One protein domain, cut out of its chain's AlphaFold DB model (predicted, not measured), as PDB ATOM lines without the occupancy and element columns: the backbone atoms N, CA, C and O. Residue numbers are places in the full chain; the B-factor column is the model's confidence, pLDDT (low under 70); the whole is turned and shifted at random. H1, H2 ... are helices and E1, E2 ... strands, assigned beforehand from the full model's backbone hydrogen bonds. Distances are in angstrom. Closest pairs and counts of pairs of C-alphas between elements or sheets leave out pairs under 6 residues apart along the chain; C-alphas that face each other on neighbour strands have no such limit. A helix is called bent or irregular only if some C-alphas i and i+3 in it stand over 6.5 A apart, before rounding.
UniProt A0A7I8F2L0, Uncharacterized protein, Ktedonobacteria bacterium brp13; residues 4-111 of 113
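What this domain is: This is residues 4 to 111 of the 113 residues of an uncharacterized protein of Ktedonobacteria bacterium brp13 (UniProt A0A7I8F2L0). A small helical body is built round H4, with H2 packed on one side of it and H1b, an arm of the bent helix H1, crossing it on another; the short H3 sits at the first end of H4 and the strand hairpin E1 E2 at its last end. A single helical arm, residues 95 to 111 with H5, sticks out far from this body and makes the length. The printed part has 108 residues, with named elements in the order H1, H2, H3, H4, E1, E2, H5; the sheet has the order E1, E2 and is antiparallel. The class is mostly helix. The whole is loose, with a radius of gyration of the C-alphas of 17.9 A and spans of 67 by 30 by 19 A.

Where its parts are: H1, residues 4 to 26, begins with C-alpha 4 at (87.349, -153.295, 28.722). By its hydrogen bonds it was assigned as one helix, but it is bent: C-alphas 15 and 18 are 6.5 A apart. Its arms are H1a, residues 4 to 15, 16.6 A long, and H1b, residues 18 to 26, 12.3 A long, at a shallow tilt of 22 degrees. H2, residues 32 to 48, is 24.9 A long, with a kink of 30 degrees near residue 42; it is neither bent nor irregular, but only just: C-alphas 39 and 42 are 6.3 A apart. H3 is residues 50 to 53. H4, residues 60 to 74, is 20.9 A long and begins at (73.612, -144.974, 25.777). E1 is residues 81 to 83 and E2 residues 86 to 88. H5, residues 95 to 109, is 21.6 A long and ends at (81.904, -119.100, 76.776).

How they stand to each other: H4 is the hub. It touches H2 at a steep tilt of 43 degrees, opposite ways; the closest C-alphas, of Val 38 and Ser 70, are 5.6 A apart. With residues 69 to 73 alone it touches H1b, at a steep tilt of 51 degrees, the same way, closest at the C-alphas of Ile 21 and Ala 72, 5.2 A. With residues 60 to 64 alone it touches H3, closest at the C-alphas of Ala 51 and Thr 60, 4.7 A. H1a and H4 are close but not clearly touching, the closest C-alphas, of Leu 13 and Cys 68, being 6.5 A apart. The closest C-alphas of H4 and E1, of Leu 74 and Ile 81, are 6.1 A apart. In the hairpin E1 and E2, N 81 and O 88 are within hydrogen-bond range at 2.9 A, as are N 88 and O 81 at 2.8 A. H4 and H5 are apart. In H1a, H1b, H4 and H5 every O i to N i+4 pair is within hydrogen-bond range; in H2 it is 8 of 13, and H3 is too short for such a pair.

The domain as a whole: The two C-alphas farthest apart, of Lys 57 and Val 111, are 67.9 A apart. Residues 95 to 111 stand free; the body without them spans 40 by 25 by 19 A. The printed part has no cut and no long link. Residues 92 to 111 have pLDDT under 70.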
ATOM      1  N   HIS A   4      87.256-154.644  29.275       80.88
ATOM      2  CA  HIS A   4      87.349-153.295  28.722       80.88
ATOM      3  C   HIS A   4      86.093-152.443  28.951       80.88
ATOM      4  O   HIS A   4      86.201-151.240  29.170       80.88
ATOM      5  N   THR A   5      84.898-153.043  28.906       80.06
ATOM      6  CA  THR A   5      83.638-152.320  29.148       80.06
ATOM      7  C   THR A   5      83.536-151.871  30.603       80.06
ATOM      8  O   THR A   5      83.146-150.736  30.862       80.06
ATOM      9  N   ASP A   6      83.912-152.746  31.539       84.69
ATOM     10  CA  ASP A   6      83.932-152.434  32.972       84.69
ATOM     11  C   ASP A   6      84.900-151.285  33.275       84.69
ATOM     12  O   ASP A   6      84.534-150.312  33.930       84.69
ATOM     13  N   PHE A   7      86.109-151.361  32.711       90.19
ATOM     14  CA  PHE A   7      87.122-150.321  32.851       90.19
ATOM     15  C   PHE A   7      86.639-148.956  32.345       90.19
ATOM     16  O   PHE A   7      86.773-147.956  33.045       90.19
ATOM     17  N   LEU A   8      86.041-148.902  31.148       90.12
ATOM     18  CA  LEU A   8      85.563-147.644  30.568       90.12
ATOM     19  C   LEU A   8      84.406-147.033  31.361       90.12
ATOM     20  O   LEU A   8      84.367-145.814  31.524       90.12
ATOM     21  N   LEU A   9      83.477-147.860  31.850       90.31
ATOM     22  CA  LEU A   9      82.383-147.386  32.692       90.31
ATOM     23  C   LEU A   9      82.930-146.797  33.993       90.31
ATOM     24  O   LEU A   9      82.603-145.662  34.321       90.31
ATOM     25  N   LYS A  10      83.801-147.530  34.696       93.88
ATOM     26  CA  LYS A  10      84.419-147.067  35.946       93.88
ATOM     27  C   LYS A  10      85.173-145.757  35.760       93.88
ATOM     28  O   LYS A  10      84.878-144.802  36.467       93.88
ATOM     29  N   LEU A  11      86.039-145.677  34.747       94.38
ATOM     30  CA  LEU A  11      86.781-144.458  34.420       94.38
ATOM     31  C   LEU A  11      85.843-143.268  34.162       94.38
ATOM     32  O   LEU A  11      86.126-142.145  34.573       94.38
ATOM     33  N   HIS A  12      84.719-143.502  33.480       94.25
ATOM     34  CA  HIS A  12      83.732-142.457  33.228       94.25
ATOM     35  C   HIS A  12      83.048-141.988  34.517       94.25
ATOM     36  O   HIS A  12      82.915-140.784  34.732       94.25
ATOM     37  N   LEU A  13      82.641-142.921  35.381       96.38
ATOM     38  CA  LEU A  13      81.996-142.602  36.655       96.38
ATOM     39  C   LEU A  13      82.950-141.862  37.600       96.38
ATOM     40  O   LEU A  13      82.566-140.838  38.154       96.38
ATOM     41  N   GLU A  14      84.196-142.322  37.723       96.50
ATOM     42  CA  GLU A  14      85.239-141.679  38.538       96.50
ATOM     43  C   GLU A  14      85.558-140.255  38.075       96.50
ATOM     44  O   GLU A  14      85.909-139.409  38.891       96.50
ATOM     45  N   ALA A  15      85.423-139.961  36.781       96.25
ATOM     46  CA  ALA A  15      85.653-138.620  36.259       96.25
ATOM     47  C   ALA A  15      84.439-137.694  36.433       96.25
ATOM     48  O   ALA A  15      84.598-136.529  36.791       96.25
ATOM     49  N   ILE A  16      83.228-138.180  36.139       97.50
ATOM     50  CA  ILE A  16      82.035-137.328  36.017       97.50
ATOM     51  C   ILE A  16      81.287-137.171  37.340       97.50
ATOM     52  O   ILE A  16      80.860-136.064  37.662       97.50
ATOM     53  N   VAL A  17      81.124-138.248  38.112       97.50
ATOM     54  CA  VAL A  17      80.312-138.213  39.338       97.50
ATOM     55  C   VAL A  17      80.888-137.230  40.369       97.50
ATOM     56  O   VAL A  17      80.112-136.417  40.870       97.50
ATOM     57  N   PRO A  18      82.213-137.180  40.634       96.50
ATOM     58  CA  PRO A  18      82.773-136.198  41.566       96.50
ATOM     59  C   PRO A  18      82.564-134.742  41.134       96.50
ATOM     60  O   PRO A  18      82.305-133.889  41.978       96.50
ATOM     61  N   LEU A  19      82.627-134.453  39.828       95.81
ATOM     62  CA  LEU A  19      82.347-133.111  39.307       95.81
ATOM     63  C   LEU A  19      80.894-132.706  39.578       95.81
ATOM     64  O   LEU A  19      80.640-131.598  40.035       95.81
ATOM     65  N   MET A  20      79.947-133.623  39.365       95.81
ATOM     66  CA  MET A  20      78.532-133.369  39.649       95.81
ATOM     67  C   MET A  20      78.262-133.191  41.146       95.81
ATOM     68  O   MET A  20      77.469-132.330  41.516       95.81
ATOM     69  N   ILE A  21      78.923-133.971  42.008       95.12
ATOM     70  CA  ILE A  21      78.837-133.805  43.466       95.12
ATOM     71  C   ILE A  21      79.327-132.411  43.867       95.12
ATOM     72  O   ILE A  21      78.634-131.718  44.608       95.12
ATOM     73  N   ALA A  22      80.475-131.971  43.342       92.56
ATOM     74  CA  ALA A  22      81.008-130.638  43.615       92.56
ATOM     75  C   ALA A  22      80.055-129.528  43.139       92.56
ATOM     76  O   ALA A  22      79.820-128.563  43.865       92.56
ATOM     77  N   ASP A  23      79.454-129.678  41.956       92.25
ATOM     78  CA  ASP A  23      78.467-128.727  41.438       92.25
ATOM     79  C   ASP A  23      77.211-128.647  42.317       92.25
ATOM     80  O   ASP A  23      76.678-127.553  42.514       92.25
ATOM     81  N   ILE A  24      76.736-129.780  42.848       91.75
ATOM     82  CA  ILE A  24      75.597-129.833  43.777       91.75
ATOM     83  C   ILE A  24      75.974-129.180  45.110       91.75
ATOM     84  O   ILE A  24      75.237-128.329  45.599       91.75
ATOM     85  N   ALA A  25      77.142-129.507  45.668       90.31
ATOM     86  CA  ALA A  25      77.613-128.922  46.920       90.31
ATOM     87  C   ALA A  25      77.743-127.390  46.820       90.31
ATOM     88  O   ALA A  25      77.315-126.670  47.720       90.31
ATOM     89  N   ASN A  26      78.239-126.879  45.688       88.25
ATOM     90  CA  ASN A  26      78.349-125.441  45.419       88.25
ATOM     91  C   ASN A  26      76.993-124.720  45.319       88.25
ATOM     92  O   ASN A  26      76.937-123.500  45.469       88.25
ATOM     93  N   GLN A  27      75.899-125.442  45.057       86.50
ATOM     94  CA  GLN A  27      74.541-124.883  45.051       86.50
ATOM     95  C   GLN A  27      73.947-124.765  46.464       86.50
ATOM     96  O   GLN A  27      72.900-124.141  46.633       86.50
ATOM     97  N   GLY A  28      74.633-125.300  47.476       75.81
ATOM     98  CA  GLY A  28      74.292-125.176  48.887       75.81
ATOM     99  C   GLY A  28      73.629-126.423  49.463       75.81
ATOM    100  O   GLY A  28      74.003-126.841  50.554       75.81
ATOM    101  N   ASP A  29      72.690-127.038  48.751       76.62
ATOM    102  CA  ASP A  29      72.079-128.307  49.165       76.62
ATOM    103  C   ASP A  29      71.394-129.007  47.981       76.62
ATOM    104  O   ASP A  29      71.173-128.408  46.922       76.62
ATOM    105  N   ILE A  30      71.015-130.270  48.172       84.56
ATOM    106  CA  ILE A  30      70.109-130.976  47.270       84.56
ATOM    107  C   ILE A  30      68.706-130.387  47.404       84.56
ATOM    108  O   ILE A  30      68.103-130.370  48.472       84.56
ATOM    109  N   SER A  31      68.143-129.967  46.276       86.06
ATOM    110  CA  SER A  31      66.743-129.555  46.198       86.06
ATOM    111  C   SER A  31      65.781-130.750  46.192       86.06
ATOM    112  O   SER A  31      66.059-131.791  45.592       86.06
ATOM    113  N   ASP A  32      64.582-130.570  46.753       85.69
ATOM    114  CA  ASP A  32      63.501-131.573  46.711       85.69
ATOM    115  C   ASP A  32      63.190-132.042  45.280       85.69
ATOM    116  O   ASP A  32      62.922-133.216  45.032       85.69
ATOM    117  N   TRP A  33      63.293-131.131  44.309       85.75
ATOM    118  CA  TRP A  33      63.094-131.444  42.897       85.75
ATOM    119  C   TRP A  33      64.160-132.405  42.343       85.75
ATOM    120  O   TRP A  33      63.839-133.272  41.529       85.75
ATOM    121  N   GLN A  34      65.418-132.291  42.779       87.12
ATOM    122  CA  GLN A  34      66.476-133.233  42.393       87.12
ATOM    123  C   GLN A  34      66.189-134.635  42.941       87.12
ATOM    124  O   GLN A  34      66.344-135.618  42.213       87.12
ATOM    125  N   LEU A  35      65.710-134.729  44.185       86.75
ATOM    126  CA  LEU A  35      65.299-135.999  44.792       86.75
ATOM    127  C   LEU A  35      64.110-136.621  44.052       86.75
ATOM    128  O   LEU A  35      64.149-137.804  43.704       86.75
ATOM    129  N   GLU A  36      63.078-135.828  43.755       88.00
ATOM    130  CA  GLU A  36      61.911-136.287  42.999       88.00
ATOM    131  C   GLU A  36      62.314-136.774  41.602       88.00
ATOM    132  O   GLU A  36      61.910-137.861  41.180       88.00
ATOM    133  N   ARG A  37      63.187-136.035  40.907       86.19
ATOM    134  CA  ARG A  37      63.687-136.420  39.583       86.19
ATOM    135  C   ARG A  37      64.440-137.753  39.620       86.19
ATOM    136  O   ARG A  37      64.146-138.633  38.809       86.19
ATOM    137  N   VAL A  38      65.346-137.939  40.583       90.44
ATOM    138  CA  VAL A  38      66.110-139.191  40.730       90.44
ATOM    139  C   VAL A  38      65.232-140.373  41.120       90.44
ATOM    140  O   VAL A  38      65.519-141.494  40.699       90.44
ATOM    141  N   SER A  39      64.125-140.158  41.835       87.25
ATOM    142  CA  SER A  39      63.180-141.240  42.141       87.25
ATOM    143  C   SER A  39      62.634-141.913  40.871       87.25
ATOM    144  O   SER A  39      62.494-143.136  40.819       87.25
ATOM    145  N   GLY A  40      62.434-141.138  39.798       88.12
ATOM    146  CA  GLY A  40      62.006-141.642  38.492       88.12
ATOM    147  C   GLY A  40      63.107-142.365  37.706       88.12
ATOM    148  O   GLY A  40      62.807-143.122  36.781       88.12
ATOM    149  N   HIS A  41      64.381-142.180  38.066       94.56
ATOM    150  CA  HIS A  41      65.506-142.778  37.345       94.56
ATOM    151  C   HIS A  41      65.581-144.295  37.532       94.56
ATOM    152  O   HIS A  41      66.019-144.990  36.617       94.56
ATOM    153  N   ALA A  42      65.129-144.824  38.674       90.31
ATOM    154  CA  ALA A  42      65.202-146.254  38.973       90.31
ATOM    155  C   ALA A  42      64.463-147.112  37.931       90.31
ATOM    156  O   ALA A  42      64.996-148.122  37.472       90.31
ATOM    157  N   VAL A  43      63.268-146.680  37.511       92.75
ATOM    158  CA  VAL A  43      62.478-147.375  36.480       92.75
ATOM    159  C   VAL A  43      63.200-147.327  35.134       92.75
ATOM    160  O   VAL A  43      63.423-148.366  34.517       92.75
ATOM    161  N   TYR A  44      63.651-146.139  34.717       93.75
ATOM    162  CA  TYR A  44      64.349-145.972  33.442       93.75
ATOM    163  C   TYR A  44      65.648-146.788  33.376       93.75
ATOM    164  O   TYR A  44      65.902-147.448  32.371       93.75
ATOM    165  N   LEU A  45      66.450-146.792  34.447       93.94
ATOM    166  CA  LEU A  45      67.681-147.584  34.539       93.94
ATOM    167  C   LEU A  45      67.405-149.092  34.545       93.94
ATOM    168  O   LEU A  45      68.188-149.847  33.975       93.94
ATOM    169  N   GLY A  46      66.297-149.531  35.148       92.00
ATOM    170  CA  GLY A  46      65.862-150.926  35.086       92.00
ATOM    171  C   GLY A  46      65.500-151.371  33.666       92.00
ATOM    172  O   GLY A  46      65.829-152.485  33.269       92.00
ATOM    173  N   GLU A  47      64.873-150.487  32.889       93.81
ATOM    174  CA  GLU A  47      64.454-150.757  31.508       93.81
ATOM    175  C   GLU A  47      65.584-150.606  30.474       93.81
ATOM    176  O   GLU A  47      65.574-151.309  29.469       93.81
ATOM    177  N   HIS A  48      66.549-149.707  30.712       93.44
ATOM    178  CA  HIS A  48      67.575-149.301  29.732       93.44
ATOM    179  C   HIS A  48      69.012-149.557  30.218       93.44
ATOM    180  O   HIS A  48      69.973-148.995  29.685       93.44
ATOM    181  N   GLY A  49      69.193-150.371  31.261       88.75
ATOM    182  CA  GLY A  49      70.514-150.670  31.821       88.75
ATOM    183  C   GLY A  49      71.443-151.385  30.831       88.75
ATOM    184  O   GLY A  49      72.664-151.249  30.898       88.75
ATOM    185  N   ASP A  50      70.879-152.089  29.854       91.00
ATOM    186  CA  ASP A  50      71.615-152.686  28.742       91.00
ATOM    187  C   ASP A  50      72.302-151.632  27.863       91.00
ATOM    188  O   ASP A  50      73.431-151.858  27.431       91.00
ATOM    189  N   ALA A  51      71.694-150.458  27.675       92.25
ATOM    190  CA  ALA A  51      72.265-149.349  26.915       92.25
ATOM    191  C   ALA A  51      73.505-148.727  27.582       92.25
ATOM    192  O   ALA A  51      74.268-148.018  26.919       92.25
ATOM    193  N   ILE A  52      73.726-148.991  28.875       90.25
ATOM    194  CA  ILE A  52      74.945-148.601  29.601       90.25
ATOM    195  C   ILE A  52      76.088-149.560  29.253       90.25
ATOM    196  O   ILE A  52      77.220-149.134  29.034       90.25
ATOM    197  N   LEU A  53      75.789-150.858  29.176       86.31
ATOM    198  CA  LEU A  53      76.782-151.912  28.953       86.31
ATOM    199  C   LEU A  53      77.092-152.130  27.469       86.31
ATOM    200  O   LEU A  53      78.218-152.462  27.097       86.31
ATOM    201  N   TYR A  54      76.090-151.942  26.619       86.31
ATOM    202  CA  TYR A  54      76.162-152.130  25.182       86.31
ATOM    203  C   TYR A  54      75.808-150.820  24.497       86.31
ATOM    204  O   TYR A  54      74.830-150.157  24.830       86.31
ATOM    205  N   ARG A  55      76.613-150.429  23.509       84.44
ATOM    206  CA  ARG A  55      76.364-149.200  22.758       84.44
ATOM    207  C   ARG A  55      75.040-149.312  21.996       84.44
ATOM    208  O   ARG A  55      74.984-149.949  20.948       84.44
ATOM    209  N   VAL A  56      74.024-148.598  22.465       89.12
ATOM    210  CA  VAL A  56      72.731-148.419  21.804       89.12
ATOM    211  C   VAL A  56      72.662-146.991  21.277       89.12
ATOM    212  O   VAL A  56      72.764-146.007  22.016       89.12
ATOM    213  N   LYS A  57      72.531-146.858  19.955       88.00
ATOM    214  CA  LYS A  57      72.476-145.551  19.290       88.00
ATOM    215  C   LYS A  57      71.257-144.775  19.797       88.00
ATOM    216  O   LYS A  57      70.136-145.236  19.641       88.00
ATOM    217  N   GLY A  58      71.490-143.586  20.347       87.56
ATOM    218  CA  GLY A  58      70.438-142.718  20.890       87.56
ATOM    219  C   GLY A  58      70.203-142.881  22.393       87.56
ATOM    220  O   GLY A  58      69.941-141.879  23.048       87.56
ATOM    221  N   GLU A  59      70.411-144.076  22.956       92.00
ATOM    222  CA  GLU A  59      70.066-144.362  24.360       92.00
ATOM    223  C   GLU A  59      71.266-144.369  25.306       92.00
ATOM    224  O   GLU A  59      71.157-143.863  26.418       92.00
ATOM    225  N   THR A  60      72.446-144.837  24.876       92.25
ATOM    226  CA  THR A  60      73.612-144.974  25.777       92.25
ATOM    227  C   THR A  60      73.957-143.677  26.500       92.25
ATOM    228  O   THR A  60      74.160-143.678  27.707       92.25
ATOM    229  N   ARG A  61      73.985-142.543  25.784       92.69
ATOM    230  CA  ARG A  61      74.283-141.241  26.405       92.69
ATOM    231  C   ARG A  61      73.259-140.891  27.484       92.69
ATOM    232  O   ARG A  61      73.634-140.375  28.529       92.69
ATOM    233  N   LYS A  62      71.977-141.143  27.219       94.62
ATOM    234  CA  LYS A  62      70.896-140.838  28.155       94.62
ATOM    235  C   LYS A  62      70.980-141.749  29.380       94.62
ATOM    236  O   LYS A  62      70.986-141.235  30.489       94.62
ATOM    237  N   ALA A  63      71.149-143.056  29.182       94.94
ATOM    238  CA  ALA A  63      71.298-144.030  30.261       94.94
ATOM    239  C   ALA A  63      72.514-143.755  31.157       94.94
ATOM    240  O   ALA A  63      72.386-143.766  32.379       94.94
ATOM    241  N   VAL A  64      73.668-143.418  30.569       94.44
ATOM    242  CA  VAL A  64      74.873-143.056  31.332       94.44
ATOM    243  C   VAL A  64      74.672-141.757  32.112       94.44
ATOM    244  O   VAL A  64      74.999-141.711  33.292       94.44
ATOM    245  N   ASN A  65      74.089-140.722  31.501       95.12
ATOM    246  CA  ASN A  65      73.824-139.464  32.202       95.12
ATOM    247  C   ASN A  65      72.871-139.657  33.387       95.12
ATOM    248  O   ASN A  65      73.123-139.124  34.463       95.12
ATOM    249  N   VAL A  66      71.799-140.431  33.188       96.06
ATOM    250  CA  VAL A  66      70.836-140.762  34.244       96.06
ATOM    251  C   VAL A  66      71.528-141.503  35.389       96.06
ATOM    252  O   VAL A  66      71.312-141.157  36.547       96.06
ATOM    253  N   LEU A  67      72.402-142.467  35.076       96.38
ATOM    254  CA  LEU A  67      73.196-143.174  36.079       96.38
ATOM    255  C   LEU A  67      74.112-142.215  36.856       96.38
ATOM    256  O   LEU A  67      74.082-142.223  38.085       96.38
ATOM    257  N   CYS A  68      74.904-141.388  36.165       97.00
ATOM    258  CA  CYS A  68      75.817-140.438  36.806       97.00
ATOM    259  C   CYS A  68      75.072-139.471  37.732       97.00
ATOM    260  O   CYS A  68      75.507-139.243  38.857       97.00
ATOM    261  N   GLU A  69      73.934-138.941  37.281       96.31
ATOM    262  CA  GLU A  69      73.124-138.025  38.078       96.31
ATOM    263  C   GLU A  69      72.551-138.702  39.328       96.31
ATOM    264  O   GLU A  69      72.641-138.152  40.425       96.31
ATOM    265  N   SER A  70      72.013-139.917  39.182       96.50
ATOM    266  CA  SER A  70      71.522-140.699  40.316       96.50
ATOM    267  C   SER A  70      72.620-140.957  41.343       96.50
ATOM    268  O   SER A  70      72.378-140.789  42.534       96.50
ATOM    269  N   LEU A  71      73.827-141.330  40.903       96.94
ATOM    270  CA  LEU A  71      74.959-141.560  41.805       96.94
ATOM    271  C   LEU A  71      75.401-140.274  42.508       96.94
ATOM    272  O   LEU A  71      75.651-140.309  43.708       96.94
ATOM    273  N   ALA A  72      75.454-139.148  41.794       96.50
ATOM    274  CA  ALA A  72      75.846-137.866  42.373       96.50
ATOM    275  C   ALA A  72      74.873-137.399  43.466       96.50
ATOM    276  O   ALA A  72      75.310-136.931  44.509       96.50
ATOM    277  N   ILE A  73      73.564-137.566  43.260       94.50
ATOM    278  CA  ILE A  73      72.549-137.201  44.260       94.50
ATOM    279  C   ILE A  73      72.559-138.184  45.437       94.50
ATOM    280  O   ILE A  73      72.518-137.764  46.590       94.50
ATOM    281  N   LEU A  74      72.673-139.489  45.171       93.69
ATOM    282  CA  LEU A  74      72.735-140.507  46.226       93.69
ATOM    283  C   LEU A  74      74.019-140.431  47.063       93.69
ATOM    284  O   LEU A  74      74.027-140.934  48.183       93.69
ATOM    285  N   ALA A  75      75.079-139.785  46.572       95.81
ATOM    286  CA  ALA A  75      76.310-139.575  47.333       95.81
ATOM    287  C   ALA A  75      76.104-138.733  48.605       95.81
ATOM    288  O   ALA A  75      76.887-138.861  49.538       95.81
ATOM    289  N   PHE A  76      75.054-137.913  48.671       92.62
ATOM    290  CA  PHE A  76      74.707-137.128  49.863       92.62
ATOM    291  C   PHE A  76      73.782-137.882  50.834       92.62
ATOM    292  O   PHE A  76      73.389-137.340  51.869       92.62
ATOM    293  N   ALA A  77      73.393-139.124  50.524       89.44
ATOM    294  CA  ALA A  77      72.730-139.970  51.508       89.44
ATOM    295  C   ALA A  77      73.700-140.276  52.670       89.44
ATOM    296  O   ALA A  77      74.910-140.353  52.447       89.44
ATOM    297  N   PRO A  78      73.210-140.491  53.906       87.88
ATOM    298  CA  PRO A  78      74.081-140.821  55.032       87.88
ATOM    299  C   PRO A  78      74.951-142.054  54.747       87.88
ATOM    300  O   PRO A  78      74.428-143.141  54.496       87.88
ATOM    301  N   GLY A  79      76.275-141.885  54.815       89.06
ATOM    302  CA  GLY A  79      77.248-142.935  54.494       89.06
ATOM    303  C   GLY A  79      77.511-143.132  52.998       89.06
ATOM    304  O   GLY A  79      78.128-144.131  52.630       89.06
ATOM    305  N   GLY A  80      77.043-142.215  52.149       93.88
ATOM    306  CA  GLY A  80      77.290-142.193  50.713       93.88
ATOM    307  C   GLY A  80      76.681-143.370  49.950       93.88
ATOM    308  O   GLY A  80      75.783-144.079  50.413       93.88
ATOM    309  N   ILE A  81      77.194-143.598  48.742       95.88
ATOM    310  CA  ILE A  81      76.786-144.707  47.881       95.88
ATOM    311  C   ILE A  81      77.996-145.442  47.315       95.88
ATOM    312  O   ILE A  81      79.007-144.848  46.955       95.88
ATOM    313  N   THR A  82      77.881-146.765  47.202       96.94
ATOM    314  CA  THR A  82      78.885-147.597  46.529       96.94
ATOM    315  C   THR A  82      78.283-148.218  45.278       96.94
ATOM    316  O   THR A  82      77.278-148.924  45.355       96.94
ATOM    317  N   PHE A  83      78.917-147.997  44.128       94.69
ATOM    318  CA  PHE A  83      78.508-148.580  42.853       94.69
ATOM    319  C   PHE A  83      79.719-149.072  42.064       94.69
ATOM    320  O   PHE A  83      80.731-148.386  41.966       94.69
ATOM    321  N   ALA A  84      79.621-150.280  41.501       90.44
ATOM    322  CA  ALA A  84      80.695-150.912  40.729       90.44
ATOM    323  C   ALA A  84      82.067-150.936  41.449       90.44
ATOM    324  O   ALA A  84      83.109-150.933  40.801       90.44
ATOM    325  N   GLY A  85      82.080-150.987  42.786       93.12
ATOM    326  CA  GLY A  85      83.310-150.965  43.591       93.12
ATOM    327  C   GLY A  85      83.912-149.574  43.818       93.12
ATOM    328  O   GLY A  85      84.978-149.487  44.416       93.12
ATOM    329  N   ILE A  86      83.236-148.511  43.376       95.88
ATOM    330  CA  ILE A  86      83.610-147.115  43.616       95.88
ATOM    331  C   ILE A  86      82.678-146.548  44.685       95.88
ATOM    332  O   ILE A  86      81.462-146.748  44.618       95.88
ATOM    333  N   HIS A  87      83.248-145.862  45.671       97.56
ATOM    334  CA  HIS A  87      82.502-145.175  46.716       97.56
ATOM    335  C   HIS A  87      82.417-143.678  46.406       97.56
ATOM    336  O   HIS A  87      83.432-143.062  46.081       97.56
ATOM    337  N   PHE A  88      81.219-143.112  46.514       97.19
ATOM    338  CA  PHE A  88      80.957-141.689  46.348       97.19
ATOM    339  C   PHE A  88      80.272-141.148  47.596       97.19
ATOM    340  O   PHE A  88      79.259-141.693  48.039       97.19
ATOM    341  N   GLU A  89      80.802-140.049  48.112       95.56
ATOM    342  CA  GLU A  89      80.267-139.349  49.272       95.56
ATOM    343  C   GLU A  89      80.282-137.847  48.977       95.56
ATOM    344  O   GLU A  89      81.285-137.301  48.513       95.56
ATOM    345  N   GLY A  90      79.134-137.207  49.173       91.44
ATOM    346  CA  GLY A  90      78.946-135.773  49.035       91.44
ATOM    347  C   GLY A  90      78.810-135.142  50.410       91.44
ATOM    348  O   GLY A  90      78.053-135.633  51.244       91.44
ATOM    349  N   GLN A  91      79.528-134.045  50.635       83.38
ATOM    350  CA  GLN A  91      79.381-133.224  51.833       83.38
ATOM    351  C   GLN A  91      78.651-131.928  51.465       83.38
ATOM    352  O   GLN A  91      79.035-131.275  50.487       83.38
ATOM    353  N   PRO A  92      77.597-131.540  52.201       68.44
ATOM    354  CA  PRO A  92      76.967-130.246  52.003       68.44
ATOM    355  C   PRO A  92      77.946-129.135  52.404       68.44
ATOM    356  O   PRO A  92      78.591-129.202  53.450       68.44
ATOM    357  N   ALA A  93      78.023-128.068  51.605       62.00
ATOM    358  CA  ALA A  93      78.951-126.955  51.842       62.00
ATOM    359  C   ALA A  93      78.716-126.216  53.180       62.00
ATOM    360  O   ALA A  93      79.564-125.449  53.629       62.00
ATOM    361  N   PHE A  94      77.571-126.431  53.838       56.50
ATOM    362  CA  PHE A  94      77.210-125.759  55.089       56.50
ATOM    363  C   PHE A  94      77.760-126.413  56.363       56.50
ATOM    364  O   PHE A  94      77.646-125.817  57.437       56.50
ATOM    365  N   GLU A  95      78.365-127.602  56.284       52.66
ATOM    366  CA  GLU A  95      78.865-128.283  57.484       52.66
ATOM    367  C   GLU A  95      80.148-127.629  58.038       52.66
ATOM    368  O   GLU A  95      80.313-127.556  59.256       52.66
ATOM    369  N   GLU A  96      80.980-127.010  57.187       51.78
ATOM    370  CA  GLU A  96      82.161-126.239  57.623       51.78
ATOM    371  C   GLU A  96      81.782-124.992  58.448       51.78
ATOM    372  O   GLU A  96      82.406-124.704  59.469       51.78
ATOM    373  N   ILE A  97      80.694-124.295  58.095       52.59
ATOM    374  CA  ILE A  97      80.278-123.059  58.788       52.59
ATOM    375  C   ILE A  97      79.742-123.359  60.199       52.59
ATOM    376  O   ILE A  97      79.952-122.585  61.134       52.59
ATOM    377  N   LEU A  98      79.053-124.489  60.390       52.19
ATOM    378  CA  LEU A  98      78.511-124.871  61.700       52.19
ATOM    379  C   LEU A  98      79.597-125.330  62.681       52.19
ATOM    380  O   LEU A  98      79.433-125.139  63.893       52.19
ATOM    381  N   VAL A  99      80.690-125.915  62.183       58.56
ATOM    382  CA  VAL A  99      81.863-126.260  63.000       58.56
ATOM    383  C   VAL A  99      82.553-124.982  63.483       58.56
ATOM    384  O   VAL A  99      82.707-124.813  64.695       58.56
ATOM    385  N   ASP A 100      82.810-124.023  62.589       55.66
ATOM    386  CA  ASP A 100      83.415-122.728  62.941       55.66
ATOM    387  C   ASP A 100      82.579-121.940  63.968       55.66
ATOM    388  O   ASP A 100      83.107-121.348  64.914       55.66
ATOM    389  N   MET A 101      81.246-121.960  63.846       54.22
ATOM    390  CA  MET A 101      80.365-121.279  64.802       54.22
ATOM    391  C   MET A 101      80.358-121.936  66.191       54.22
ATOM    392  O   MET A 101      80.278-121.223  67.196       54.22
ATOM    393  N   LYS A 102      80.461-123.270  66.282       55.56
ATOM    394  CA  LYS A 102      80.572-123.977  67.572       55.56
ATOM    395  C   LYS A 102      81.915-123.718  68.250       55.56
ATOM    396  O   LYS A 102      81.949-123.552  69.473       55.56
ATOM    397  N   GLU A 103      83.004-123.643  67.488       58.00
ATOM    398  CA  GLU A 103      84.326-123.302  68.022       58.00
ATOM    399  C   GLU A 103      84.367-121.857  68.545       58.00
ATOM    400  O   GLU A 103      84.820-121.616  69.669       58.00
ATOM    401  N   LEU A 104      83.776-120.906  67.812       58.53
ATOM    402  CA  LEU A 104      83.632-119.513  68.253       58.53
ATOM    403  C   LEU A 104      82.766-119.367  69.515       58.53
ATOM    404  O   LEU A 104      83.123-118.617  70.424       58.53
ATOM    405  N   GLN A 105      81.651-120.096  69.616       57.22
ATOM    406  CA  GLN A 105      80.800-120.072  70.813       57.22
ATOM    407  C   GLN A 105      81.491-120.686  72.038       57.22
ATOM    408  O   GLN A 105      81.345-120.167  73.145       57.22
ATOM    409  N   THR A 106      82.292-121.735  71.844       59.34
ATOM    410  CA  THR A 106      83.071-122.365  72.922       59.34
ATOM    411  C   THR A 106      84.202-121.447  73.403       59.34
ATOM    412  O   THR A 106      84.453-121.359  74.604       59.34
ATOM    413  N   SER A 107      84.835-120.693  72.496       59.16
ATOM    414  CA  SER A 107      85.842-119.682  72.850       59.16
ATOM    415  C   SER A 107      85.251-118.476  73.589       59.16
ATOM    416  O   SER A 107      85.919-117.929  74.461       59.16
ATOM    417  N   LEU A 108      84.027-118.046  73.261       58.88
ATOM    418  CA  LEU A 108      83.354-116.927  73.937       58.88
ATOM    419  C   LEU A 108      82.806-117.323  75.317       58.88
ATOM    420  O   LEU A 108      82.852-116.518  76.240       58.88
ATOM    421  N   ALA A 109      82.355-118.569  75.486       59.84
ATOM    422  CA  ALA A 109      81.904-119.100  76.776       59.84
ATOM    423  C   ALA A 109      83.052-119.344  77.781       59.84
ATOM    424  O   ALA A 109      82.796-119.536  78.967       59.84
ATOM    425  N   GLY A 110      84.310-119.341  77.324       55.91
ATOM    426  CA  GLY A 110      85.507-119.448  78.167       55.91
ATOM    427  C   GLY A 110      86.079-118.109  78.655       55.91
ATOM    428  O   GLY A 110      87.076-118.113  79.377       55.91
ATOM    429  N   VAL A 111      85.482-116.974  78.274       53.88
ATOM    430  CA  VAL A 111      85.897-115.626  78.699       53.88
ATOM    431  C   VAL A 111      84.857-115.069  79.675       53.88
ATOM    432  O   VAL A 111      84.130-114.130  79.372       53.88
TER     433      VAL A 111